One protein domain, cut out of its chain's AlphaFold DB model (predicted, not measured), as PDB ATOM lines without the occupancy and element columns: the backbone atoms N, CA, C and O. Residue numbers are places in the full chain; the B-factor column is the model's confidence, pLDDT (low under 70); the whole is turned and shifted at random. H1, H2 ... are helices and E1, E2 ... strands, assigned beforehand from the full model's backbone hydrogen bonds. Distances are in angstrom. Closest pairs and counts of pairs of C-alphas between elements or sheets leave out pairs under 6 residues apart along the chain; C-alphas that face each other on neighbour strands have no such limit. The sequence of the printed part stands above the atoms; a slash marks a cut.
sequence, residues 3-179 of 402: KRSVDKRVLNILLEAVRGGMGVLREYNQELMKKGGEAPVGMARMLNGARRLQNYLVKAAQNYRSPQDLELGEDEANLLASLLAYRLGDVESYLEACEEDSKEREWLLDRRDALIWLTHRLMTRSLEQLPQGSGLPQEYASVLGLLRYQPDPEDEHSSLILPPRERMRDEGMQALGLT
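What this domain is: This is residues 3 to 179 of the 402 residues of an uncharacterized protein of Planctomycetes bacterium (UniProt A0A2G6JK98). Two helical hairpins, H1 with H2 and H3 with H4, cross nearly at right angles, with H3 in the middle. Short H5 packs on H3 on the side away from H1, H6 packs on H4, and a small antiparallel sheet, E1 and E2, sits near where H1 begins and H2 ends. The 177 printed residues, with six named helices and two named strands in the order E1 H1 H2 E2 H3 H4 H5 H6, are mostly helix and compact: the radius of gyration of the C-alphas is 16.2 A and the spans are 48 by 38 by 32 A.

Where its parts are: Find C-alpha 3 at (-12.591, -48.648, 47.873), where E1, residues 3 to 6, begins. H1 takes residues 8 to 34, 39.0 A long; H2 residues 43 to 62, 28.3 A. After E2, residues 68 to 72, come H3, residues 74 to 97, 35.3 A, and H4, residues 103 to 122, 28.7 A. H5 holds residues 139 to 146; H6, residues 165 to 175, ends at C-alpha 175, (-22.986, -29.076, 45.491).

How they stand to each other: Begin at the hub, H3: with residues 80 to 87 it touches H1, about perpendicular at 86 degrees, C-alphas Ala 17 and Leu 84 being closest at 5.4 A. In the hairpin of H3 and H4, closest C-alphas Ala 81 and Thr 119 are 4.4 A apart. H5 touches H3 at Val 143 and Gly 89, closest C-alphas 5.9 A apart. H6 touches H4 at a steep tilt of 48 degrees, closest C-alphas Gly 172 and Trp 117 at 5.4 A. In the hairpin of H1 and H2, closest C-alphas Leu 15 and Leu 57 are 5.9 A apart. Between E1 and E2, N 6 and O 68 are within hydrogen-bond range at 2.8 A. Every O i to N i+4 pair is within range in H1, H2, H3, H4 and H6; in H5, 3 of 4.

The domain as a whole: The farthest C-alphas, Gly 36 and Pro 164, are 48.4 A apart. The printed part has no cut; the links H4 to H5 and H5 to H6 are long. Look for pLDDT under 70 at residues 126 to 158, 162 to 163 and 165 to 179.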
ATOM      1  N   LYS A   3     -11.589 -47.667  48.301       86.88
ATOM      2  CA  LYS A   3     -12.591 -48.648  47.873       86.88
ATOM      3  C   LYS A   3     -13.948 -47.971  47.854       86.88
ATOM      4  O   LYS A   3     -14.320 -47.325  48.831       86.88
ATOM      5  N   ARG A   4     -14.657 -48.101  46.739       87.50
ATOM      6  CA  ARG A   4     -15.974 -47.496  46.540       87.50
ATOM      7  C   ARG A   4     -16.961 -48.593  46.173       87.50
ATOM      8  O   ARG A   4     -16.888 -49.119  45.066       87.50
ATOM      9  N   SER A   5     -17.871 -48.932  47.082       91.81
ATOM     10  CA  SER A   5     -18.921 -49.920  46.799       91.81
ATOM     11  C   SER A   5     -19.921 -49.333  45.805       91.81
ATOM     12  O   SER A   5     -20.563 -48.332  46.118       91.81
ATOM     13  N   VAL A   6     -20.086 -49.959  44.640       91.69
ATOM     14  CA  VAL A   6     -20.998 -49.516  43.575       91.69
ATOM     15  C   VAL A   6     -22.070 -50.556  43.285       91.69
ATOM     16  O   VAL A   6     -21.807 -51.762  43.279       91.69
ATOM     17  N   ASP A   7     -23.285 -50.093  43.001       93.44
ATOM     18  CA  ASP A   7     -24.352 -50.960  42.505       93.44
ATOM     19  C   ASP A   7     -24.276 -51.169  40.976       93.44
ATOM     20  O   ASP A   7     -23.486 -50.545  40.258       93.44
ATOM     21  N   LYS A   8     -25.112 -52.076  40.455       91.56
ATOM     22  CA  LYS A   8     -25.150 -52.417  39.024       91.56
ATOM     23  C   LYS A   8     -25.555 -51.233  38.152       91.56
ATOM     24  O   LYS A   8     -25.079 -51.121  37.023       91.56
ATOM     25  N   ARG A   9     -26.469 -50.389  38.642       90.88
ATOM     26  CA  ARG A   9     -26.969 -49.235  37.893       90.88
ATOM     27  C   ARG A   9     -25.820 -48.260  37.700       90.88
ATOM     28  O   ARG A   9     -25.503 -47.973  36.553       90.88
ATOM     29  N   VAL A  10     -25.148 -47.861  38.779       93.12
ATOM     30  CA  VAL A  10     -23.954 -47.006  38.752       93.12
ATOM     31  C   VAL A  10     -22.906 -47.578  37.818       93.12
ATOM     32  O   VAL A  10     -22.442 -46.878  36.926       93.12
ATOM     33  N   LEU A  11     -22.592 -48.865  37.945       93.25
ATOM     34  CA  LEU A  11     -21.583 -49.509  37.110       93.25
ATOM     35  C   LEU A  11     -21.886 -49.400  35.605       93.25
ATOM     36  O   LEU A  11     -20.979 -49.152  34.811       93.25
ATOM     37  N   ASN A  12     -23.160 -49.516  35.218       92.00
ATOM     38  CA  ASN A  12     -23.589 -49.301  33.839       92.00
ATOM     39  C   ASN A  12     -23.465 -47.830  33.409       92.00
ATOM     40  O   ASN A  12     -23.026 -47.585  32.288       92.00
ATOM     41  N   ILE A  13     -23.793 -46.865  34.283       93.88
ATOM     42  CA  ILE A  13     -23.602 -45.428  34.002       93.88
ATOM     43  C   ILE A  13     -22.122 -45.133  33.740       93.88
ATOM     44  O   ILE A  13     -21.781 -44.520  32.730       93.88
ATOM     45  N   LEU A  14     -21.239 -45.621  34.616       95.25
ATOM     46  CA  LEU A  14     -19.792 -45.447  34.486       95.25
ATOM     47  C   LEU A  14     -19.274 -46.065  33.179       95.25
ATOM     48  O   LEU A  14     -18.490 -45.444  32.464       95.25
ATOM     49  N   LEU A  15     -19.726 -47.277  32.840       95.06
ATOM     50  CA  LEU A  15     -19.310 -47.965  31.620       95.06
ATOM     51  C   LEU A  15     -19.771 -47.238  30.349       95.06
ATOM     52  O   LEU A  15     -19.006 -47.145  29.386       95.06
ATOM     53  N   GLU A  16     -21.003 -46.737  30.334       92.19
ATOM     54  CA  GLU A  16     -21.533 -45.955  29.219       92.19
ATOM     55  C   GLU A  16     -20.757 -44.647  29.047       92.19
ATOM     56  O   GLU A  16     -20.351 -44.326  27.932       92.19
ATOM     57  N   ALA A  17     -20.459 -43.947  30.146       92.50
ATOM     58  CA  ALA A  17     -19.674 -42.720  30.102       92.50
ATOM     59  C   ALA A  17     -18.266 -42.937  29.548       92.50
ATOM     60  O   ALA A  17     -17.812 -42.181  28.692       92.50
ATOM     61  N   VAL A  18     -17.602 -44.022  29.956       94.31
ATOM     62  CA  VAL A  18     -16.293 -44.375  29.396       94.31
ATOM     63  C   VAL A  18     -16.386 -44.711  27.909       94.31
ATOM     64  O   VAL A  18     -15.523 -44.292  27.144       94.31
ATOM     65  N   ARG A  19     -17.418 -45.442  27.473       91.69
ATOM     66  CA  ARG A  19     -17.612 -45.775  26.051       91.69
ATOM     67  C   ARG A  19     -17.841 -44.532  25.197       91.69
ATOM     68  O   ARG A  19     -17.131 -44.371  24.209       91.69
ATOM     69  N   GLY A  20     -18.776 -43.672  25.600       85.62
ATOM     70  CA  GLY A  20     -19.088 -42.435  24.882       85.62
ATOM     71  C   GLY A  20     -17.870 -41.520  24.795       85.62
ATOM     72  O   GLY A  20     -17.442 -41.159  23.703       85.62
ATOM     73  N   GLY A  21     -17.214 -41.254  25.928       85.31
ATOM     74  CA  GLY A  21     -16.035 -40.393  25.925       85.31
ATOM     75  C   GLY A  21     -14.836 -40.991  25.175       85.31
ATOM     76  O   GLY A  21     -14.063 -40.254  24.575       85.31
ATOM     77  N   MET A  22     -14.681 -42.322  25.116       87.75
ATOM     78  CA  MET A  22     -13.675 -42.942  24.242       87.75
ATOM     79  C   MET A  22     -13.958 -42.727  22.752       87.75
ATOM     80  O   MET A  22     -12.994 -42.600  21.998       87.75
ATOM     81  N   GLY A  23     -15.226 -42.720  22.326       83.94
ATOM     82  CA  GLY A  23     -15.612 -42.410  20.944       83.94
ATOM     83  C   GLY A  23     -15.165 -41.003  20.563       83.94
ATOM     84  O   GLY A  23     -14.364 -40.828  19.650       83.94
ATOM     85  N   VAL A  24     -15.521 -40.036  21.398       80.00
ATOM     86  CA  VAL A  24     -15.223 -38.611  21.191       80.00
ATOM     87  C   VAL A  24     -13.729 -38.328  21.223       80.00
ATOM     88  O   VAL A  24     -13.204 -37.613  20.376       80.00
ATOM     89  N   LEU A  25     -12.993 -38.947  22.154       81.25
ATOM     90  CA  LEU A  25     -11.536 -38.838  22.165       81.25
ATOM     91  C   LEU A  25     -10.920 -39.404  20.871       81.25
ATOM     92  O   LEU A  25      -9.932 -38.868  20.373       81.25
ATOM     93  N   ARG A  26     -11.468 -40.482  20.299       81.88
ATOM     94  CA  ARG A  26     -10.965 -41.020  19.024       81.88
ATOM     95  C   ARG A  26     -11.281 -40.097  17.860       81.88
ATOM     96  O   ARG A  26     -10.366 -39.816  17.092       81.88
ATOM     97  N   GLU A  27     -12.517 -39.624  17.760       80.75
ATOM     98  CA  GLU A  27     -12.963 -38.691  16.720       80.75
ATOM     99  C   GLU A  27     -12.128 -37.411  16.749       80.75
ATOM    100  O   GLU A  27     -11.520 -37.045  15.747       80.75
ATOM    101  N   TYR A  28     -11.961 -36.807  17.926       80.44
ATOM    102  CA  TYR A  28     -11.119 -35.629  18.107       80.44
ATOM    103  C   TYR A  28      -9.661 -35.879  17.693       80.44
ATOM    104  O   TYR A  28      -9.052 -35.070  16.992       80.44
ATOM    105  N   ASN A  29      -9.086 -37.025  18.077       79.38
ATOM    106  CA  ASN A  29      -7.731 -37.387  17.661       79.38
ATOM    107  C   ASN A  29      -7.634 -37.575  16.138       79.38
ATOM    108  O   ASN A  29      -6.652 -37.157  15.531       79.38
ATOM    109  N   GLN A  30      -8.636 -38.190  15.510       82.06
ATOM    110  CA  GLN A  30      -8.689 -38.352  14.058       82.06
ATOM    111  C   GLN A  30      -8.814 -37.002  13.349       82.06
ATOM    112  O   GLN A  30      -8.112 -36.769  12.368       82.06
ATOM    113  N   GLU A  31      -9.654 -36.095  13.847       78.81
ATOM    114  CA  GLU A  31      -9.789 -34.748  13.297       78.81
ATOM    115  C   GLU A  31      -8.495 -33.945  13.374       78.81
ATOM    116  O   GLU A  31      -8.127 -33.283  12.403       78.81
ATOM    117  N   LEU A  32      -7.791 -34.002  14.506       80.00
ATOM    118  CA  LEU A  32      -6.497 -33.341  14.655       80.00
ATOM    119  C   LEU A  32      -5.490 -33.861  13.631       80.00
ATOM    120  O   LEU A  32      -4.845 -33.063  12.954       80.00
ATOM    121  N   MET A  33      -5.418 -35.182  13.464       78.50
ATOM    122  CA  MET A  33      -4.530 -35.808  12.485       78.50
ATOM    123  C   MET A  33      -4.912 -35.413  11.051       78.50
ATOM    124  O   MET A  33      -4.032 -35.093  10.255       78.50
ATOM    125  N   LYS A  34      -6.214 -35.341  10.730       81.75
ATOM    126  CA  LYS A  34      -6.716 -34.842   9.433       81.75
ATOM    127  C   LYS A  34      -6.327 -33.378   9.189       81.75
ATOM    128  O   LYS A  34      -6.007 -33.012   8.063       81.75
ATOM    129  N   LYS A  35      -6.329 -32.546  10.235       88.38
ATOM    130  CA  LYS A  35      -5.950 -31.122  10.180       88.38
ATOM    131  C   LYS A  35      -4.426 -30.898  10.220       88.38
ATOM    132  O   LYS A  35      -3.992 -29.749  10.216       88.38
ATOM    133  N   GLY A  36      -3.615 -31.961  10.264       89.19
ATOM    134  CA  GLY A  36      -2.156 -31.872  10.397       89.19
ATOM    135  C   GLY A  36      -1.691 -31.329  11.755       89.19
ATOM    136  O   GLY A  36      -0.554 -30.877  11.878       89.19
ATOM    137  N   GLY A  37      -2.569 -31.332  12.760       82.81
ATOM    138  CA  GLY A  37      -2.251 -30.926  14.122       82.81
ATOM    139  C   GLY A  37      -1.572 -32.049  14.903       82.81
ATOM    140  O   GLY A  37      -1.854 -33.230  14.702       82.81
ATOM    141  N   GLU A  38      -0.696 -31.683  15.836       78.75
ATOM    142  CA  GLU A  38      -0.151 -32.636  16.800       78.75
ATOM    143  C   GLU A  38      -1.196 -32.959  17.875       78.75
ATOM    144  O   GLU A  38      -1.894 -32.076  18.382       78.75
ATOM    145  N   ALA A  39      -1.302 -34.238  18.244       73.75
ATOM    146  CA  ALA A  39      -2.174 -34.649  19.336       73.75
ATOM    147  C   ALA A  39      -1.729 -33.978  20.653       73.75
ATOM    148  O   ALA A  39      -0.532 -33.987  20.959       73.75
ATOM    149  N   PRO A  40      -2.660 -33.450  21.474       76.75
ATOM    150  CA  PRO A  40      -2.319 -32.813  22.735       76.75
ATOM    151  C   PRO A  40      -1.451 -33.700  23.623       76.75
ATOM    152  O   PRO A  40      -1.656 -34.918  23.726       76.75
ATOM    153  N   VAL A  41      -0.508 -33.071  24.325       72.19
ATOM    154  CA  VAL A  41       0.341 -33.745  25.310       72.19
ATOM    155  C   VAL A  41      -0.558 -34.396  26.363       72.19
ATOM    156  O   VAL A  41      -1.210 -33.724  27.153       72.19
ATOM    157  N   GLY A  42      -0.604 -35.730  26.361       74.50
ATOM    158  CA  GLY A  42      -1.452 -36.510  27.267       74.50
ATOM    159  C   GLY A  42      -2.643 -37.210  26.610       74.50
ATOM    160  O   GLY A  42      -3.226 -38.080  27.252       74.50
ATOM    161  N   MET A  43      -2.949 -36.957  25.333       79.50
ATOM    162  CA  MET A  43      -4.061 -37.611  24.626       79.50
ATOM    163  C   MET A  43      -3.937 -39.142  24.620       79.50
ATOM    164  O   MET A  43      -4.847 -39.864  25.031       79.50
ATOM    165  N   ALA A  44      -2.752 -39.652  24.273       77.94
ATOM    166  CA  ALA A  44      -2.458 -41.084  24.335       77.94
ATOM    167  C   ALA A  44      -2.588 -41.650  25.763       77.94
ATOM    168  O   ALA A  44      -3.011 -42.791  25.951       77.94
ATOM    169  N   ARG A  45      -2.247 -40.859  26.791       80.75
ATOM    170  CA  ARG A  45      -2.395 -41.261  28.196       80.75
ATOM    171  C   ARG A  45      -3.873 -41.355  28.580       80.75
ATOM    172  O   ARG A  45      -4.245 -42.352  29.195       80.75
ATOM    173  N   MET A  46      -4.693 -40.380  28.185       81.00
ATOM    174  CA  MET A  46      -6.141 -40.372  28.429       81.00
ATOM    175  C   MET A  46      -6.836 -41.541  27.732       81.00
ATOM    176  O   MET A  46      -7.532 -42.303  28.394       81.00
ATOM    177  N   LEU A  47      -6.570 -41.765  26.440       83.06
ATOM    178  CA  LEU A  47      -7.126 -42.896  25.684       83.06
ATOM    179  C   LEU A  47      -6.762 -44.248  26.312       83.06
ATOM    180  O   LEU A  47      -7.616 -45.120  26.471       83.06
ATOM    181  N   ASN A  48      -5.501 -44.423  26.717       85.06
ATOM    182  CA  ASN A  48      -5.064 -45.642  27.393       85.06
ATOM    183  C   ASN A  48      -5.693 -45.792  28.786       85.06
ATOM    184  O   ASN A  48      -6.053 -46.904  29.170       85.06
ATOM    185  N   GLY A  49      -5.839 -44.697  29.536       86.56
ATOM    186  CA  GLY A  49      -6.535 -44.675  30.824       86.56
ATOM    187  C   GLY A  49      -8.002 -45.074  30.686       86.56
ATOM    188  O   GLY A  49      -8.450 -45.997  31.363       86.56
ATOM    189  N   ALA A  50      -8.713 -44.469  29.735       88.44
ATOM    190  CA  ALA A  50     -10.112 -44.761  29.451       88.44
ATOM    191  C   ALA A  50     -10.297 -46.218  29.002       88.44
ATOM    192  O   ALA A  50     -11.190 -46.904  29.487       88.44
ATOM    193  N   ARG A  51      -9.391 -46.754  28.171       91.12
ATOM    194  CA  ARG A  51      -9.413 -48.170  27.769       91.12
ATOM    195  C   ARG A  51      -9.206 -49.124  28.948       91.12
ATOM    196  O   ARG A  51      -9.864 -50.163  29.019       91.12
ATOM    197  N   ARG A  52      -8.297 -48.802  29.878       92.81
ATOM    198  CA  ARG A  52      -8.105 -49.599  31.103       92.81
ATOM    199  C   ARG A  52      -9.351 -49.563  31.984       92.81
ATOM    200  O   ARG A  52      -9.815 -50.630  32.378       92.81
ATOM    201  N   LEU A  53      -9.916 -48.375  32.209       93.75
ATOM    202  CA  LEU A  53     -11.177 -48.194  32.931       93.75
ATOM    203  C   LEU A  53     -12.311 -48.989  32.283       93.75
ATOM    204  O   LEU A  53     -13.008 -49.722  32.972       93.75
ATOM    205  N   GLN A  54     -12.449 -48.929  30.959       95.56
ATOM    206  CA  GLN A  54     -13.454 -49.688  30.221       95.56
ATOM    207  C   GLN A  54     -13.323 -51.188  30.497       95.56
ATOM    208  O   GLN A  54     -14.291 -51.830  30.892       95.56
ATOM    209  N   ASN A  55     -12.123 -51.748  30.332       93.50
ATOM    210  CA  ASN A  55     -11.875 -53.167  30.573       93.50
ATOM    211  C   ASN A  55     -12.154 -53.561  32.028       93.50
ATOM    212  O   ASN A  55     -12.688 -54.641  32.284       93.50
ATOM    213  N   TYR A  56     -11.792 -52.694  32.975       96.00
ATOM    214  CA  TYR A  56     -12.043 -52.902  34.396       96.00
ATOM    215  C   TYR A  56     -13.547 -52.912  34.707       96.00
ATOM    216  O   TYR A  56     -14.050 -53.883  35.274       96.00
ATOM    217  N   LEU A  57     -14.285 -51.900  34.246       95.12
ATOM    218  CA  LEU A  57     -15.729 -51.773  34.452       95.12
ATOM    219  C   LEU A  57     -16.517 -52.879  33.735       95.12
ATOM    220  O   LEU A  57     -17.466 -53.408  34.305       95.12
ATOM    221  N   VAL A  58     -16.106 -53.297  32.528       94.12
ATOM    222  CA  VAL A  58     -16.712 -54.445  31.824       94.12
ATOM    223  C   VAL A  58     -16.566 -55.721  32.648       94.12
ATOM    224  O   VAL A  58     -17.547 -56.438  32.833       94.12
ATOM    225  N   LYS A  59     -15.369 -55.997  33.184       94.06
ATOM    226  CA  LYS A  59     -15.143 -57.172  34.038       94.06
ATOM    227  C   LYS A  59     -15.966 -57.103  35.322       94.06
ATOM    228  O   LYS A  59     -16.541 -58.117  35.712       94.06
ATOM    229  N   ALA A  60     -16.047 -55.938  35.960       93.81
ATOM    230  CA  ALA A  60     -16.884 -55.748  37.140       93.81
ATOM    231  C   ALA A  60     -18.372 -55.986  36.814       93.81
ATOM    232  O   ALA A  60     -19.070 -56.656  37.571       93.81
ATOM    233  N   ALA A  61     -18.848 -55.509  35.658       91.50
ATOM    234  CA  ALA A  61     -20.246 -55.639  35.247       91.50
ATOM    235  C   ALA A  61     -20.616 -57.084  34.897       91.50
ATOM    236  O   ALA A  61     -21.673 -57.569  35.297       91.50
ATOM    237  N   GLN A  62     -19.728 -57.792  34.193       89.81
ATOM    238  CA  GLN A  62     -19.909 -59.203  33.840       89.81
ATOM    239  C   GLN A  62     -19.944 -60.114  35.072       89.81
ATOM    240  O   GLN A  62     -20.676 -61.100  35.086       89.81
ATOM    241  N   ASN A  63     -19.183 -59.774  36.114       92.00
ATOM    242  CA  ASN A  63     -19.110 -60.551  37.351       92.00
ATOM    243  C   ASN A  63     -20.064 -60.048  38.447       92.00
ATOM    244  O   ASN A  63     -19.985 -60.511  39.585       92.00
ATOM    245  N   TYR A  64     -20.972 -59.123  38.126       93.56
ATOM    246  CA  TYR A  64     -21.843 -58.507  39.120       93.56
ATOM    247  C   TYR A  64     -22.836 -59.522  39.712       93.56
ATOM    248  O   TYR A  64     -23.764 -59.974  39.038       93.56
ATOM    249  N   ARG A  65     -22.673 -59.838  41.002       92.38
ATOM    250  CA  ARG A  65     -23.619 -60.649  41.804       92.38
ATOM    251  C   ARG A  65     -24.170 -59.903  43.021       92.38
ATOM    252  O   ARG A  65     -25.264 -60.194  43.488       92.38
ATOM    253  N   SER A  66     -23.409 -58.933  43.503       92.06
ATOM    254  CA  SER A  66     -23.671 -58.045  44.638       92.06
ATOM    255  C   SER A  66     -22.985 -56.703  44.350       92.06
ATOM    256  O   SER A  66     -22.173 -56.665  43.414       92.06
ATOM    257  N   PRO A  67     -23.254 -55.632  45.130       93.62
ATOM    258  CA  PRO A  67     -22.459 -54.408  45.055       93.62
ATOM    259  C   PRO A  67     -20.959 -54.731  45.013       93.62
ATOM    260  O   PRO A  67     -20.500 -55.634  45.718       93.62
ATOM    261  N   GLN A  68     -20.243 -54.083  44.096       92.00
ATOM    262  CA  GLN A  68     -18.832 -54.342  43.810       92.00
ATOM    263  C   GLN A  68     -17.987 -53.210  44.379       92.00
ATOM    264  O   GLN A  68     -18.291 -52.046  44.140       92.00
ATOM    265  N   ASP A  69     -16.895 -53.536  45.061       93.31
ATOM    266  CA  ASP A  69     -15.919 -52.525  45.455       93.31
ATOM    267  C   ASP A  69     -15.030 -52.184  44.261       93.31
ATOM    268  O   ASP A  69     -14.231 -53.006  43.805       93.31
ATOM    269  N   LEU A  70     -15.162 -50.961  43.752       93.62
ATOM    270  CA  LEU A  70     -14.234 -50.424  42.768       93.62
ATOM    271  C   LEU A  70     -13.012 -49.849  43.481       93.62
ATOM    272  O   LEU A  70     -13.125 -49.000  44.367       93.62
ATOM    273  N   GLU A  71     -11.837 -50.303  43.061       94.19
ATOM    274  CA  GLU A  71     -10.541 -49.783  43.488       94.19
ATOM    275  C   GLU A  71     -10.035 -48.834  42.402       94.19
ATOM    276  O   GLU A  71      -9.459 -49.267  41.408       94.19
ATOM    277  N   LEU A  72     -10.300 -47.536  42.572       91.81
ATOM    278  CA  LEU A  72      -9.895 -46.507  41.614       91.81
ATOM    279  C   LEU A  72      -8.722 -45.696  42.169       91.81
ATOM    280  O   LEU A  72      -8.750 -45.230  43.315       91.81
ATOM    281  N   GLY A  73      -7.687 -45.509  41.349       90.44
ATOM    282  CA  GLY A  73      -6.666 -44.494  41.597       90.44
ATOM    283  C   GLY A  73      -7.231 -43.075  41.461       90.44
ATOM    284  O   GLY A  73      -8.283 -42.864  40.862       90.44
ATOM    285  N   GLU A  74      -6.514 -42.081  41.984       88.69
ATOM    286  CA  GLU A  74      -6.928 -40.669  41.910       88.69
ATOM    287  C   GLU A  74      -7.087 -40.191  40.454       88.69
ATOM    288  O   GLU A  74      -8.106 -39.608  40.089       88.69
ATOM    289  N   ASP A  75      -6.116 -40.506  39.591       84.56
ATOM    290  CA  ASP A  75      -6.164 -40.149  38.168       84.56
ATOM    291  C   ASP A  75      -7.306 -40.864  37.423       84.56
ATOM    292  O   ASP A  75      -7.911 -40.301  36.515       84.56
ATOM    293  N   GLU A  76      -7.625 -42.098  37.815       90.25
ATOM    294  CA  GLU A  76      -8.713 -42.886  37.229       90.25
ATOM    295  C   GLU A  76     -10.084 -42.349  37.645       90.25
ATOM    296  O   GLU A  76     -10.973 -42.226  36.803       90.25
ATOM    297  N   ALA A  77     -10.241 -41.981  38.918       90.00
ATOM    298  CA  ALA A  77     -11.457 -41.371  39.436       90.00
ATOM    299  C   ALA A  77     -11.717 -40.001  38.786       90.00
ATOM    300  O   ALA A  77     -12.827 -39.740  38.327       90.00
ATOM    301  N   ASN A  78     -10.679 -39.173  38.642       85.75
ATOM    302  CA  ASN A  78     -10.761 -37.882  37.956       85.75
ATOM    303  C   ASN A  78     -11.034 -38.015  36.449       85.75
ATOM    304  O   ASN A  78     -11.823 -37.249  35.890       85.75
ATOM    305  N   LEU A  79     -10.421 -38.997  35.778       86.62
ATOM    306  CA  LEU A  79     -10.726 -39.289  34.377       86.62
ATOM    307  C   LEU A  79     -12.190 -39.715  34.220       86.62
ATOM    308  O   LEU A  79     -12.878 -39.231  33.328       86.62
ATOM    309  N   LEU A  80     -12.689 -40.576  35.106       91.19
ATOM    310  CA  LEU A  80     -14.078 -41.023  35.081       91.19
ATOM    311  C   LEU A  80     -15.059 -39.875  35.349       91.19
ATOM    312  O   LEU A  80     -16.044 -39.751  34.629       91.19
ATOM    313  N   ALA A  81     -14.757 -39.002  36.314       89.31
ATOM    314  CA  ALA A  81     -15.520 -37.780  36.565       89.31
ATOM    315  C   ALA A  81     -15.552 -36.868  35.326       89.31
ATOM    316  O   ALA A  81     -16.614 -36.380  34.951       89.31
ATOM    317  N   SER A  82     -14.422 -36.716  34.628       83.75
ATOM    318  CA  SER A  82     -14.363 -35.949  33.375       83.75
ATOM    319  C   SER A  82     -15.301 -36.535  32.319       83.75
ATOM    320  O   SER A  82     -16.074 -35.803  31.711       83.75
ATOM    321  N   LEU A  83     -15.273 -37.857  32.124       88.62
ATOM    322  CA  LEU A  83     -16.099 -38.551  31.130       88.62
ATOM    323  C   LEU A  83     -17.597 -38.499  31.484       88.62
ATOM    324  O   LEU A  83     -18.438 -38.426  30.591       88.62
ATOM    325  N   LEU A  84     -17.942 -38.510  32.774       91.31
ATOM    326  CA  LEU A  84     -19.317 -38.313  33.242       91.31
ATOM    327  C   LEU A  84     -19.804 -36.884  32.994       91.31
ATOM    328  O   LEU A  84     -20.924 -36.711  32.520       91.31
ATOM    329  N   ALA A  85     -18.958 -35.882  33.250       85.38
ATOM    330  CA  ALA A  85     -19.255 -34.490  32.926       85.38
ATOM    331  C   ALA A  85     -19.479 -34.306  31.419       85.38
ATOM    332  O   ALA A  85     -20.421 -33.637  31.017       85.38
ATOM    333  N   TYR A  86     -18.686 -34.959  30.569       84.25
ATOM    334  CA  TYR A  86     -18.942 -34.933  29.130       84.25
ATOM    335  C   TYR A  86     -20.346 -35.455  28.787       84.25
ATOM    336  O   TYR A  86     -21.125 -34.766  28.139       84.25
ATOM    337  N   ARG A  87     -20.711 -36.638  29.302       87.62
ATOM    338  CA  ARG A  87     -22.045 -37.220  29.071       87.62
ATOM    339  C   ARG A  87     -23.182 -36.383  29.631       87.62
ATOM    340  O   ARG A  87     -24.296 -36.479  29.128       87.62
ATOM    341  N   LEU A  88     -22.927 -35.611  30.682       88.00
ATOM    342  CA  LEU A  88     -23.901 -34.664  31.200       88.00
ATOM    343  C   LEU A  88     -24.233 -33.606  30.137       88.00
ATOM    344  O   LEU A  88     -25.408 -33.326  29.946       88.00
ATOM    345  N   GLY A  89     -23.242 -33.112  29.388       82.19
ATOM    346  CA  GLY A  89     -23.464 -32.191  28.263       82.19
ATOM    347  C   GLY A  89     -24.347 -32.773  27.158       82.19
ATOM    348  O   GLY A  89     -25.255 -32.093  26.680       82.19
ATOM    349  N   ASP A  90     -24.151 -34.051  26.823       84.25
ATOM    350  CA  ASP A  90     -25.016 -34.750  25.863       84.25
ATOM    351  C   ASP A  90     -26.462 -34.803  26.380       84.25
ATOM    352  O   ASP A  90     -27.402 -34.475  25.661       84.25
ATOM    353  N   VAL A  91     -26.649 -35.178  27.652       87.44
ATOM    354  CA  VAL A  91     -27.977 -35.262  28.282       87.44
ATOM    355  C   VAL A  91     -28.672 -33.901  28.334       87.44
ATOM    356  O   VAL A  91     -29.871 -33.848  28.075       87.44
ATOM    357  N   GLU A  92     -27.954 -32.813  28.621       88.31
ATOM    358  CA  GLU A  92     -28.519 -31.455  28.569       88.31
ATOM    359  C   GLU A  92     -28.975 -31.093  27.151       88.31
ATOM    360  O   GLU A  92     -30.097 -30.630  26.967       88.31
ATOM    361  N   SER A  93     -28.159 -31.400  26.141       83.12
ATOM    362  CA  SER A  93     -28.509 -31.154  24.734       83.12
ATOM    363  C   SER A  93     -29.784 -31.906  24.328       83.12
ATOM    364  O   SER A  93     -30.660 -31.352  23.665       83.12
ATOM    365  N   TYR A  94     -29.938 -33.158  24.776       84.75
ATOM    366  CA  TYR A  94     -31.169 -33.922  24.554       84.75
ATOM    367  C   TYR A  94     -32.359 -33.365  25.339       84.75
ATOM    368  O   TYR A  94     -33.465 -33.320  24.808       84.75
ATOM    369  N   LEU A  95     -32.160 -32.919  26.583       87.75
ATOM    370  CA  LEU A  95     -33.214 -32.290  27.384       87.75
ATOM    371  C   LEU A  95     -33.733 -31.001  26.742       87.75
ATOM    372  O   LEU A  95     -34.928 -30.731  26.829       87.75
ATOM    373  N   GLU A  96     -32.874 -30.211  26.101       85.06
ATOM    374  CA  GLU A  96     -33.287 -29.005  25.375       85.06
ATOM    375  C   GLU A  96     -34.161 -29.334  24.157       85.06
ATOM    376  O   GLU A  96     -35.113 -28.612  23.871       85.06
ATOM    377  N   ALA A  97     -33.878 -30.447  23.475       85.69
ATOM    378  CA  ALA A  97     -34.627 -30.895  22.302       85.69
ATOM    379  C   ALA A  97     -35.907 -31.694  22.631       85.69
ATOM    380  O   ALA A  97     -36.730 -31.923  21.745       85.69
ATOM    381  N   CYS A  98     -36.072 -32.151  23.876       88.56
ATOM    382  CA  CYS A  98     -37.126 -33.084  24.271       88.56
ATOM    383  C   CYS A  98     -38.388 -32.369  24.793       88.56
ATOM    384  O   CYS A  98     -38.299 -31.466  25.632       88.56
ATOM    385  N   GLU A  99     -39.570 -32.821  24.358       90.44
ATOM    386  CA  GLU A  99     -40.871 -32.275  24.775       90.44
ATOM    387  C   GLU A  99     -41.059 -32.298  26.305       90.44
ATOM    388  O   GLU A  99     -40.712 -33.282  26.972       90.44
ATOM    389  N   GLU A 100     -41.641 -31.224  26.859       86.69
ATOM    390  CA  GLU A 100     -41.718 -30.968  28.309       86.69
ATOM    391  C   GLU A 100     -42.433 -32.066  29.114       86.69
ATOM    392  O   GLU A 100     -42.002 -32.377  30.224       86.69
ATOM    393  N   ASP A 101     -43.460 -32.701  28.550       86.38
ATOM    394  CA  ASP A 101     -44.291 -33.693  29.250       86.38
ATOM    395  C   ASP A 101     -43.991 -35.147  28.841       86.38
ATOM    396  O   ASP A 101     -44.749 -36.077  29.141       86.38
ATOM    397  N   SER A 102     -42.881 -35.381  28.141       89.62
ATOM    398  CA  SER A 102     -42.525 -36.722  27.682       89.62
ATOM    399  C   SER A 102     -41.930 -37.585  28.807       89.62
ATOM    400  O   SER A 102     -41.152 -37.137  29.656       89.62
ATOM    401  N   LYS A 103     -42.232 -38.892  28.780       86.06
ATOM    402  CA  LYS A 103     -41.560 -39.889  29.643       86.06
ATOM    403  C   LYS A 103     -40.049 -39.935  29.403       86.06
ATOM    404  O   LYS A 103     -39.286 -40.306  30.291       86.06
ATOM    405  N   GLU A 104     -39.632 -39.576  28.193       85.25
ATOM    406  CA  GLU A 104     -38.231 -39.464  27.809       85.25
ATOM    407  C   GLU A 104     -37.532 -38.338  28.574       85.25
ATOM    408  O   GLU A 104     -36.486 -38.578  29.174       85.25
ATOM    409  N   ARG A 105     -38.144 -37.150  28.664       89.38
ATOM    410  CA  ARG A 105     -37.616 -36.043  29.470       89.38
ATOM    411  C   ARG A 105     -37.478 -36.425  30.937       89.38
ATOM    412  O   ARG A 105     -36.457 -36.120  31.549       89.38
ATOM    413  N   GLU A 106     -38.459 -37.123  31.513       88.38
ATOM    414  CA  GLU A 106     -38.352 -37.606  32.895       88.38
ATOM    415  C   GLU A 106     -37.146 -38.541  33.082       88.38
ATOM    416  O   GLU A 106     -36.365 -38.366  34.022       88.38
ATOM    417  N   TRP A 107     -36.955 -39.491  32.162       88.25
ATOM    418  CA  TRP A 107     -35.804 -40.393  32.168       88.25
ATOM    419  C   TRP A 107     -34.468 -39.650  32.001       88.25
ATOM    420  O   TRP A 107     -33.499 -39.958  32.700       88.25
ATOM    421  N   LEU A 108     -34.416 -38.642  31.124       86.75
ATOM    422  CA  LEU A 108     -33.240 -37.794  30.922       86.75
ATOM    423  C   LEU A 108     -32.912 -36.966  32.173       86.75
ATOM    424  O   LEU A 108     -31.742 -36.851  32.532       86.75
ATOM    425  N   LEU A 109     -33.916 -36.449  32.890       88.06
ATOM    426  CA  LEU A 109     -33.719 -35.738  34.160       88.06
ATOM    427  C   LEU A 109     -33.140 -36.663  35.241       88.06
ATOM    428  O   LEU A 109     -32.180 -36.295  35.917       88.06
ATOM    429  N   ASP A 110     -33.660 -37.886  35.368       86.12
ATOM    430  CA  ASP A 110     -33.101 -38.899  36.276       86.12
ATOM    431  C   ASP A 110     -31.650 -39.236  35.931       86.12
ATOM    432  O   ASP A 110     -30.806 -39.462  36.807       86.12
ATOM    433  N   ARG A 111     -31.357 -39.297  34.631       89.31
ATOM    434  CA  ARG A 111     -30.017 -39.570  34.135       89.31
ATOM    435  C   ARG A 111     -29.067 -38.416  34.437       89.31
ATOM    436  O   ARG A 111     -27.962 -38.674  34.913       89.31
ATOM    437  N   ARG A 112     -29.503 -37.178  34.207       90.88
ATOM    438  CA  ARG A 112     -28.774 -35.945  34.524       90.88
ATOM    439  C   ARG A 112     -28.381 -35.905  35.997       90.88
ATOM    440  O   ARG A 112     -27.202 -35.763  36.313       90.88
ATOM    441  N   ASP A 113     -29.346 -36.106  36.892       86.00
ATOM    442  CA  ASP A 113     -29.122 -36.018  38.336       86.00
ATOM    443  C   ASP A 113     -28.126 -37.100  38.812       86.00
ATOM    444  O   ASP A 113     -27.224 -36.823  39.609       86.00
ATOM    445  N   ALA A 114     -28.204 -38.316  38.256       86.50
ATOM    446  CA  ALA A 114     -27.238 -39.379  38.537       86.50
ATOM    447  C   ALA A 114     -25.819 -39.050  38.032       86.50
ATOM    448  O   ALA A 114     -24.840 -39.346  38.721       86.50
ATOM    449  N   LEU A 115     -25.690 -38.443  36.846       89.25
ATOM    450  CA  LEU A 115     -24.396 -38.026  36.291       89.25
ATOM    451  C   LEU A 115     -23.756 -36.919  37.133       89.25
ATOM    452  O   LEU A 115     -22.567 -37.020  37.437       89.25
ATOM    453  N   ILE A 116     -24.530 -35.915  37.559       85.38
ATOM    454  CA  ILE A 116     -24.063 -34.845  38.455       85.38
ATOM    455  C   ILE A 116     -23.535 -35.450  39.757       85.38
ATOM    456  O   ILE A 116     -22.386 -35.214  40.137       85.38
ATOM    457  N   TRP A 117     -24.348 -36.288  40.404       87.31
ATOM    458  CA  TRP A 117     -23.994 -36.897  41.682       87.31
ATOM    459  C   TRP A 117     -22.733 -37.767  41.581       87.31
ATOM    460  O   TRP A 117     -21.817 -37.643  42.395       87.31
ATOM    461  N   LEU A 118     -22.634 -38.617  40.553       90.06
ATOM    462  CA  LEU A 118     -21.465 -39.481  40.356       90.06
ATOM    463  C   LEU A 118     -20.202 -38.688  40.026       90.06
ATOM    464  O   LEU A 118     -19.140 -39.001  40.566       90.06
ATOM    465  N   THR A 119     -20.317 -37.672  39.167       88.94
ATOM    466  CA  THR A 119     -19.202 -36.782  38.817       88.94
ATOM    467  C   THR A 119     -18.630 -36.167  40.082       88.94
ATOM    468  O   THR A 119     -17.442 -36.317  40.355       88.94
ATOM    469  N   HIS A 120     -19.501 -35.580  40.902       84.50
ATOM    470  CA  HIS A 120     -19.138 -34.969  42.171       84.50
ATOM    471  C   HIS A 120     -18.418 -35.948  43.107       84.50
ATOM    472  O   HIS A 120     -17.336 -35.653  43.602       84.50
ATOM    473  N   ARG A 121     -18.974 -37.147  43.323       87.06
ATOM    474  CA  ARG A 121     -18.379 -38.110  44.261       87.06
ATOM    475  C   ARG A 121     -17.038 -38.659  43.788       87.06
ATOM    476  O   ARG A 121     -16.205 -39.018  44.622       87.06
ATOM    477  N   LEU A 122     -16.831 -38.812  42.484       88.25
ATOM    478  CA  LEU A 122     -15.593 -39.366  41.925       88.25
ATOM    479  C   LEU A 122     -14.467 -38.340  41.833       88.25
ATOM    480  O   LEU A 122     -13.295 -38.714  41.861       88.25
ATOM    481  N   MET A 123     -14.818 -37.067  41.727       85.00
ATOM    482  CA  MET A 123     -13.857 -35.999  41.561       85.00
ATOM    483  C   MET A 123     -13.014 -35.810  42.831       85.00
ATOM    484  O   MET A 123     -13.535 -35.722  43.937       85.00
ATOM    485  N   THR A 124     -11.692 -35.766  42.672       81.00
ATOM    486  CA  THR A 124     -10.737 -35.536  43.781       81.00
ATOM    487  C   THR A 124      -9.901 -34.272  43.581       81.00
ATOM    488  O   THR A 124      -9.232 -33.821  44.505       81.00
ATOM    489  N   ARG A 125      -9.954 -33.676  42.384       76.31
ATOM    490  CA  ARG A 125      -9.336 -32.392  42.027       76.31
ATOM    491  C   ARG A 125     -10.394 -31.472  41.436       76.31
ATOM    492  O   ARG A 125     -11.356 -31.964  40.869       76.31
ATOM    493  N   SER A 126     -10.217 -30.154  41.509       67.12
ATOM    494  CA  SER A 126     -11.146 -29.235  40.832       67.12
ATOM    495  C   SER A 126     -11.228 -29.554  39.330       67.12
ATOM    496  O   SER A 126     -10.201 -29.831  38.709       67.12
ATOM    497  N   LEU A 127     -12.421 -29.464  38.731       61.47
ATOM    498  CA  LEU A 127     -12.609 -29.602  37.278       61.47
ATOM    499  C   LEU A 127     -11.774 -28.602  36.471       61.47
ATOM    500  O   LEU A 127     -11.389 -28.887  35.340       61.47
ATOM    501  N   GLU A 128     -11.438 -27.456  37.062       62.03
ATOM    502  CA  GLU A 128     -10.542 -26.460  36.464       62.03
ATOM    503  C   GLU A 128      -9.085 -26.945  36.378       62.03
ATOM    504  O   GLU A 128      -8.319 -26.474  35.543       62.03
ATOM    505  N   GLN A 129      -8.705 -27.897  37.236       57.75
ATOM    506  CA  GLN A 129      -7.376 -28.514  37.286       57.75
ATOM    507  C   GLN A 129      -7.305 -29.836  36.518       57.75
ATOM    508  O   GLN A 129      -6.216 -30.389  36.334       57.75
ATOM    509  N   LEU A 130      -8.451 -30.371  36.085       54.81
ATOM    510  CA  LEU A 130      -8.472 -31.474  35.132       54.81
ATOM    511  C   LEU A 130      -7.869 -30.969  33.821       54.81
ATOM    512  O   LEU A 130      -7.997 -29.781  33.529       54.81
ATOM    513  N   PRO A 131      -7.161 -31.819  33.054       49.84
ATOM    514  CA  PRO A 131      -6.536 -31.402  31.812       49.84
ATOM    515  C   PRO A 131      -7.614 -30.848  30.883       49.84
ATOM    516  O   PRO A 131      -8.295 -31.591  30.180       49.84
ATOM    517  N   GLN A 132      -7.753 -29.523  30.896       51.47
ATOM    518  CA  GLN A 132      -8.507 -28.757  29.929       51.47
ATOM    519  C   GLN A 132      -7.691 -28.829  28.649       51.47
ATOM    520  O   GLN A 132      -6.941 -27.920  28.300       51.47
ATOM    521  N   GLY A 133      -7.731 -29.997  28.004       44.72
ATOM    522  CA  GLY A 133      -7.229 -30.143  26.657       44.72
ATOM    523  C   GLY A 133      -7.903 -29.042  25.860       44.72
ATOM    524  O   GLY A 133      -9.130 -28.957  25.850       44.72
ATOM    525  N   SER A 134      -7.103 -28.171  25.260       39.38
ATOM    526  CA  SER A 134      -7.485 -26.972  24.510       39.38
ATOM    527  C   SER A 134      -8.278 -27.272  23.223       39.38
ATOM    528  O   SER A 134      -8.135 -26.579  22.222       39.38
ATOM    529  N   GLY A 135      -9.083 -28.331  23.233       44.81
ATOM    530  CA  GLY A 135      -9.985 -28.752  22.174       44.81
ATOM    531  C   GLY A 135     -11.025 -29.779  22.622       44.81
ATOM    532  O   GLY A 135     -11.533 -30.508  21.781       44.81
ATOM    533  N   LEU A 136     -11.369 -29.845  23.915       49.31
ATOM    534  CA  LEU A 136     -12.684 -30.382  24.272       49.31
ATOM    535  C   LEU A 136     -13.763 -29.458  23.663       49.31
ATOM    536  O   LEU A 136     -13.559 -28.238  23.674       49.31
ATOM    537  N   PRO A 137     -14.861 -30.001  23.102       51.09
ATOM    538  CA  PRO A 137     -15.908 -29.209  22.457       51.09
ATOM    539  C   PRO A 137     -16.400 -28.066  23.348       51.09
ATOM    540  O   PRO A 137     -16.437 -28.198  24.570       51.09
ATOM    541  N   GLN A 138     -16.788 -26.935  22.755       53.62
ATOM    542  CA  GLN A 138     -17.228 -25.739  23.491       53.62
ATOM    543  C   GLN A 138     -18.427 -26.025  24.425       53.62
ATOM    544  O   GLN A 138     -18.601 -25.333  25.429       53.62
ATOM    545  N   GLU A 139     -19.174 -27.101  24.155       52.81
ATOM    546  CA  GLU A 139     -20.224 -27.671  25.009       52.81
ATOM    547  C   GLU A 139     -19.736 -28.071  26.417       52.81
ATOM    548  O   GLU A 139     -20.519 -28.095  27.361       52.81
ATOM    549  N   TYR A 140     -18.435 -28.304  26.624       52.34
ATOM    550  CA  TYR A 140     -17.881 -28.545  27.963       52.34
ATOM    551  C   TYR A 140     -17.980 -27.313  28.870       52.34
ATOM    552  O   TYR A 140     -18.071 -27.446  30.089       52.34
ATOM    553  N   ALA A 141     -17.948 -26.101  28.306       50.97
ATOM    554  CA  ALA A 141     -17.902 -24.871  29.093       50.97
ATOM    555  C   ALA A 141     -19.221 -24.594  29.837       50.97
ATOM    556  O   ALA A 141     -19.188 -24.079  30.957       50.97
ATOM    557  N   SER A 142     -20.369 -24.959  29.253       51.06
ATOM    558  CA  SER A 142     -21.677 -24.855  29.917       51.06
ATOM    559  C   SER A 142     -21.796 -25.863  31.063       51.06
ATOM    560  O   SER A 142     -22.221 -25.494  32.158       51.06
ATOM    561  N   VAL A 143     -21.307 -27.093  30.869       52.59
ATOM    562  CA  VAL A 143     -21.299 -28.141  31.902       52.59
ATOM    563  C   VAL A 143     -20.342 -27.818  33.051       52.59
ATOM    564  O   VAL A 143     -20.674 -28.016  34.217       52.59
ATOM    565  N   LEU A 144     -19.172 -27.247  32.759       52.28
ATOM    566  CA  LEU A 144     -18.255 -26.742  33.788       52.28
ATOM    567  C   LEU A 144     -18.879 -25.605  34.609       52.28
ATOM    568  O   LEU A 144     -18.558 -25.448  35.784       52.28
ATOM    569  N   GLY A 145     -19.791 -24.831  34.009       51.50
ATOM    570  CA  GLY A 145     -20.609 -23.841  34.707       51.50
ATOM    571  C   GLY A 145     -21.583 -24.466  35.707       51.50
ATOM    572  O   GLY A 145     -21.760 -23.908  36.788       51.50
ATOM    573  N   LEU A 146     -22.150 -25.631  35.376       48.34
ATOM    574  CA  LEU A 146     -22.985 -26.410  36.289       48.34
ATOM    575  C   LEU A 146     -22.146 -27.003  37.424       48.34
ATOM    576  O   LEU A 146     -22.591 -26.991  38.555       48.34
ATOM    577  N   LEU A 147     -20.918 -27.451  37.162       50.22
ATOM    578  CA  LEU A 147     -20.087 -28.199  38.114       50.22
ATOM    579  C   LEU A 147     -19.161 -27.342  39.012       50.22
ATOM    580  O   LEU A 147     -18.142 -27.841  39.494       50.22
ATOM    581  N   ARG A 148     -19.474 -26.059  39.246       53.59
ATOM    582  CA  ARG A 148     -18.649 -25.153  40.075       53.59
ATOM    583  C   ARG A 148     -18.730 -25.504  41.564       53.59
ATOM    584  O   ARG A 148     -19.403 -24.828  42.334       53.59
ATOM    585  N   TYR A 149     -18.003 -26.539  41.970       47.75
ATOM    586  CA  TYR A 149     -17.945 -27.006  43.351       47.75
ATOM    587  C   TYR A 149     -16.509 -27.125  43.870       47.75
ATOM    588  O   TYR A 149     -15.594 -27.516  43.141       47.75
ATOM    589  N   GLN A 150     -16.330 -26.818  45.157       53.31
ATOM    590  CA  GLN A 150     -15.116 -27.104  45.917       53.31
ATOM    591  C   GLN A 150     -15.351 -28.355  46.771       53.31
ATOM    592  O   GLN A 150     -16.244 -28.309  47.612       53.31
ATOM    593  N   PRO A 151     -14.577 -29.444  46.586       50.69
ATOM    594  CA  PRO A 151     -14.745 -30.662  47.371       50.69
ATOM    595  C   PRO A 151     -14.630 -30.379  48.868       50.69
ATOM    596  O   PRO A 151     -13.644 -29.779  49.297       50.69
ATOM    597  N   ASP A 152     -15.619 -30.831  49.643       54.44
ATOM    598  CA  ASP A 152     -15.522 -30.887  51.099       54.44
ATOM    599  C   ASP A 152     -14.481 -31.960  51.482       54.44
ATOM    600  O   ASP A 152     -14.673 -33.141  51.171       54.44
ATOM    601  N   PRO A 153     -13.340 -31.580  52.088       52.28
ATOM    602  CA  PRO A 153     -12.261 -32.512  52.391       52.28
ATOM    603  C   PRO A 153     -12.615 -33.536  53.481       52.28
ATOM    604  O   PRO A 153     -11.858 -34.492  53.649       52.28
ATOM    605  N   GLU A 154     -13.717 -33.360  54.218       54.38
ATOM    606  CA  GLU A 154     -14.102 -34.257  55.320       54.38
ATOM    607  C   GLU A 154     -15.037 -35.405  54.897       54.38
ATOM    608  O   GLU A 154     -15.297 -36.319  55.682       54.38
ATOM    609  N   ASP A 155     -15.512 -35.411  53.651       59.31
ATOM    610  CA  ASP A 155     -16.553 -36.334  53.204       59.31
ATOM    611  C   ASP A 155     -15.962 -37.652  52.647       59.31
ATOM    612  O   ASP A 155     -15.835 -37.877  51.438       59.31
ATOM    613  N   GLU A 156     -15.562 -38.557  53.553       55.94
ATOM    614  CA  GLU A 156     -15.067 -39.912  53.243       55.94
ATOM    615  C   GLU A 156     -16.192 -40.844  52.746       55.94
ATOM    616  O   GLU A 156     -16.607 -41.815  53.388       55.94
ATOM    617  N   HIS A 157     -16.707 -40.574  51.550       60.62
ATOM    618  CA  HIS A 157     -17.778 -41.374  50.963       60.62
ATOM    619  C   HIS A 157     -17.278 -42.698  50.389       60.62
ATOM    620  O   HIS A 157     -16.874 -42.801  49.230       60.62
ATOM    621  N   SER A 158     -17.367 -43.743  51.206       60.62
ATOM    622  CA  SER A 158     -16.993 -45.125  50.868       60.62
ATOM    623  C   SER A 158     -18.004 -45.861  49.967       60.62
ATOM    624  O   SER A 158     -17.717 -46.951  49.466       60.62
ATOM    625  N   SER A 159     -19.178 -45.277  49.703       72.81
ATOM    626  CA  SER A 159     -20.238 -45.900  48.901       72.81
ATOM    627  C   SER A 159     -20.713 -44.996  47.761       72.81
ATOM    628  O   SER A 159     -21.028 -43.825  47.971       72.81
ATOM    629  N   LEU A 160     -20.785 -45.557  46.551       74.00
ATOM    630  CA  LEU A 160     -21.429 -44.966  45.378       74.00
ATOM    631  C   LEU A 160     -22.714 -45.742  45.064       74.00
ATOM    632  O   LEU A 160     -22.818 -46.417  44.039       74.00
ATOM    633  N   ILE A 161     -23.673 -45.691  45.979       73.62
ATOM    634  CA  ILE A 161     -25.038 -46.172  45.746       73.62
ATOM    635  C   ILE A 161     -25.895 -44.942  45.473       73.62
ATOM    636  O   ILE A 161     -25.845 -43.987  46.250       73.62
ATOM    637  N   LEU A 162     -26.658 -44.951  44.377       64.06
ATOM    638  CA  LEU A 162     -27.490 -43.800  44.021       64.06
ATOM    639  C   LEU A 162     -28.568 -43.597  45.095       64.06
ATOM    640  O   LEU A 162     -29.344 -44.524  45.354       64.06
ATOM    641  N   PRO A 163     -28.647 -42.411  45.722       68.81
ATOM    642  CA  PRO A 163     -29.736 -42.119  46.637       68.81
ATOM    643  C   PRO A 163     -31.071 -41.979  45.876       68.81
ATOM    644  O   PRO A 163     -31.091 -41.940  44.643       68.81
ATOM    645  N   PRO A 164     -32.218 -41.909  46.580       75.94
ATOM    646  CA  PRO A 164     -33.497 -41.563  45.962       75.94
ATOM    647  C   PRO A 164     -33.409 -40.263  45.154       75.94
ATOM    648  O   PRO A 164     -32.627 -39.374  45.495       75.94
ATOM    649  N   ARG A 165     -34.229 -40.139  44.102       65.31
ATOM    650  CA  ARG A 165     -34.196 -39.023  43.137       65.31
ATOM    651  C   ARG A 165     -34.183 -37.650  43.803       65.31
ATOM    652  O   ARG A 165     -33.335 -36.832  43.472       65.31
ATOM    653  N   GLU A 166     -35.079 -37.425  44.761       69.69
ATOM    654  CA  GLU A 166     -35.183 -36.145  45.474       69.69
ATOM    655  C   GLU A 166     -33.854 -35.776  46.144       69.69
ATOM    656  O   GLU A 166     -33.375 -34.656  46.019       69.69
ATOM    657  N   ARG A 167     -33.187 -36.763  46.747       69.00
ATOM    658  CA  ARG A 167     -31.903 -36.576  47.420       69.00
ATOM    659  C   ARG A 167     -30.734 -36.418  46.445       69.00
ATOM    660  O   ARG A 167     -29.835 -35.640  46.732       69.00
ATOM    661  N   MET A 168     -30.738 -37.104  45.296       69.25
ATOM    662  CA  MET A 168     -29.744 -36.863  44.233       69.25
ATOM    663  C   MET A 168     -29.840 -35.436  43.704       69.25
ATOM    664  O   MET A 168     -28.818 -34.772  43.548       69.25
ATOM    665  N   ARG A 169     -31.068 -34.970  43.457       62.97
ATOM    666  CA  ARG A 169     -31.333 -33.611  42.997       62.97
ATOM    667  C   ARG A 169     -30.880 -32.589  44.032       62.97
ATOM    668  O   ARG A 169     -30.180 -31.656  43.667       62.97
ATOM    669  N   ASP A 170     -31.228 -32.777  45.300       64.81
ATOM    670  CA  ASP A 170     -30.891 -31.822  46.356       64.81
ATOM    671  C   ASP A 170     -29.386 -31.794  46.657       64.81
ATOM    672  O   ASP A 170     -28.800 -30.714  46.690       64.81
ATOM    673  N   GLU A 171     -28.731 -32.955  46.806       66.19
ATOM    674  CA  GLU A 171     -27.277 -33.033  47.028       66.19
ATOM    675  C   GLU A 171     -26.495 -32.535  45.807       66.19
ATOM    676  O   GLU A 171     -25.510 -31.816  45.958       66.19
ATOM    677  N   GLY A 172     -26.949 -32.881  44.599       58.03
ATOM    678  CA  GLY A 172     -26.375 -32.387  43.353       58.03
ATOM    679  C   GLY A 172     -26.491 -30.869  43.266       58.03
ATOM    680  O   GLY A 172     -25.482 -30.182  43.215       58.03
ATOM    681  N   MET A 173     -27.703 -30.318  43.332       58.72
ATOM    682  CA  MET A 173     -27.942 -28.875  43.202       58.72
ATOM    683  C   MET A 173     -27.255 -28.048  44.300       58.72
ATOM    684  O   MET A 173     -26.750 -26.964  44.005       58.72
ATOM    685  N   GLN A 174     -27.194 -28.552  45.541       62.31
ATOM    686  CA  GLN A 174     -26.450 -27.906  46.627       62.31
ATOM    687  C   GLN A 174     -24.944 -27.905  46.366       62.31
ATOM    688  O   GLN A 174     -24.309 -26.864  46.535       62.31
ATOM    689  N   ALA A 175     -24.383 -29.025  45.901       53.94
ATOM    690  CA  ALA A 175     -22.986 -29.076  45.491       53.94
ATOM    691  C   ALA A 175     -22.711 -28.116  44.320       53.94
ATOM    692  O   ALA A 175     -21.673 -27.474  44.270       53.94
ATOM    693  N   LEU A 176     -23.657 -27.929  43.403       46.75
ATOM    694  CA  LEU A 176     -23.478 -27.022  42.267       46.75
ATOM    695  C   LEU A 176     -23.641 -25.530  42.605       46.75
ATOM    696  O   LEU A 176     -23.414 -24.680  41.747       46.75
ATOM    697  N   GLY A 177     -24.048 -25.181  43.832       44.59
ATOM    698  CA  GLY A 177     -24.316 -23.789  44.214       44.59
ATOM    699  C   GLY A 177     -25.447 -23.135  43.404       44.59
ATOM    700  O   GLY A 177     -25.534 -21.907  43.346       44.59
ATOM    701  N   LEU A 178     -26.308 -23.932  42.762       40.12
ATOM    702  CA  LEU A 178     -27.385 -23.462  41.896       40.12
ATOM    703  C   LEU A 178     -28.689 -23.344  42.693       40.12
ATOM    704  O   LEU A 178     -29.305 -24.338  43.068       40.12
ATOM    705  N   THR A 179     -29.164 -22.116  42.907       36.34
ATOM    706  CA  THR A 179     -30.557 -21.854  43.300       36.34
ATOM    707  C   THR A 179     -31.405 -21.683  42.041       36.34
ATOM    708  O   THR A 179     -31.039 -20.898  41.170       36.34
TER     709      THR A 179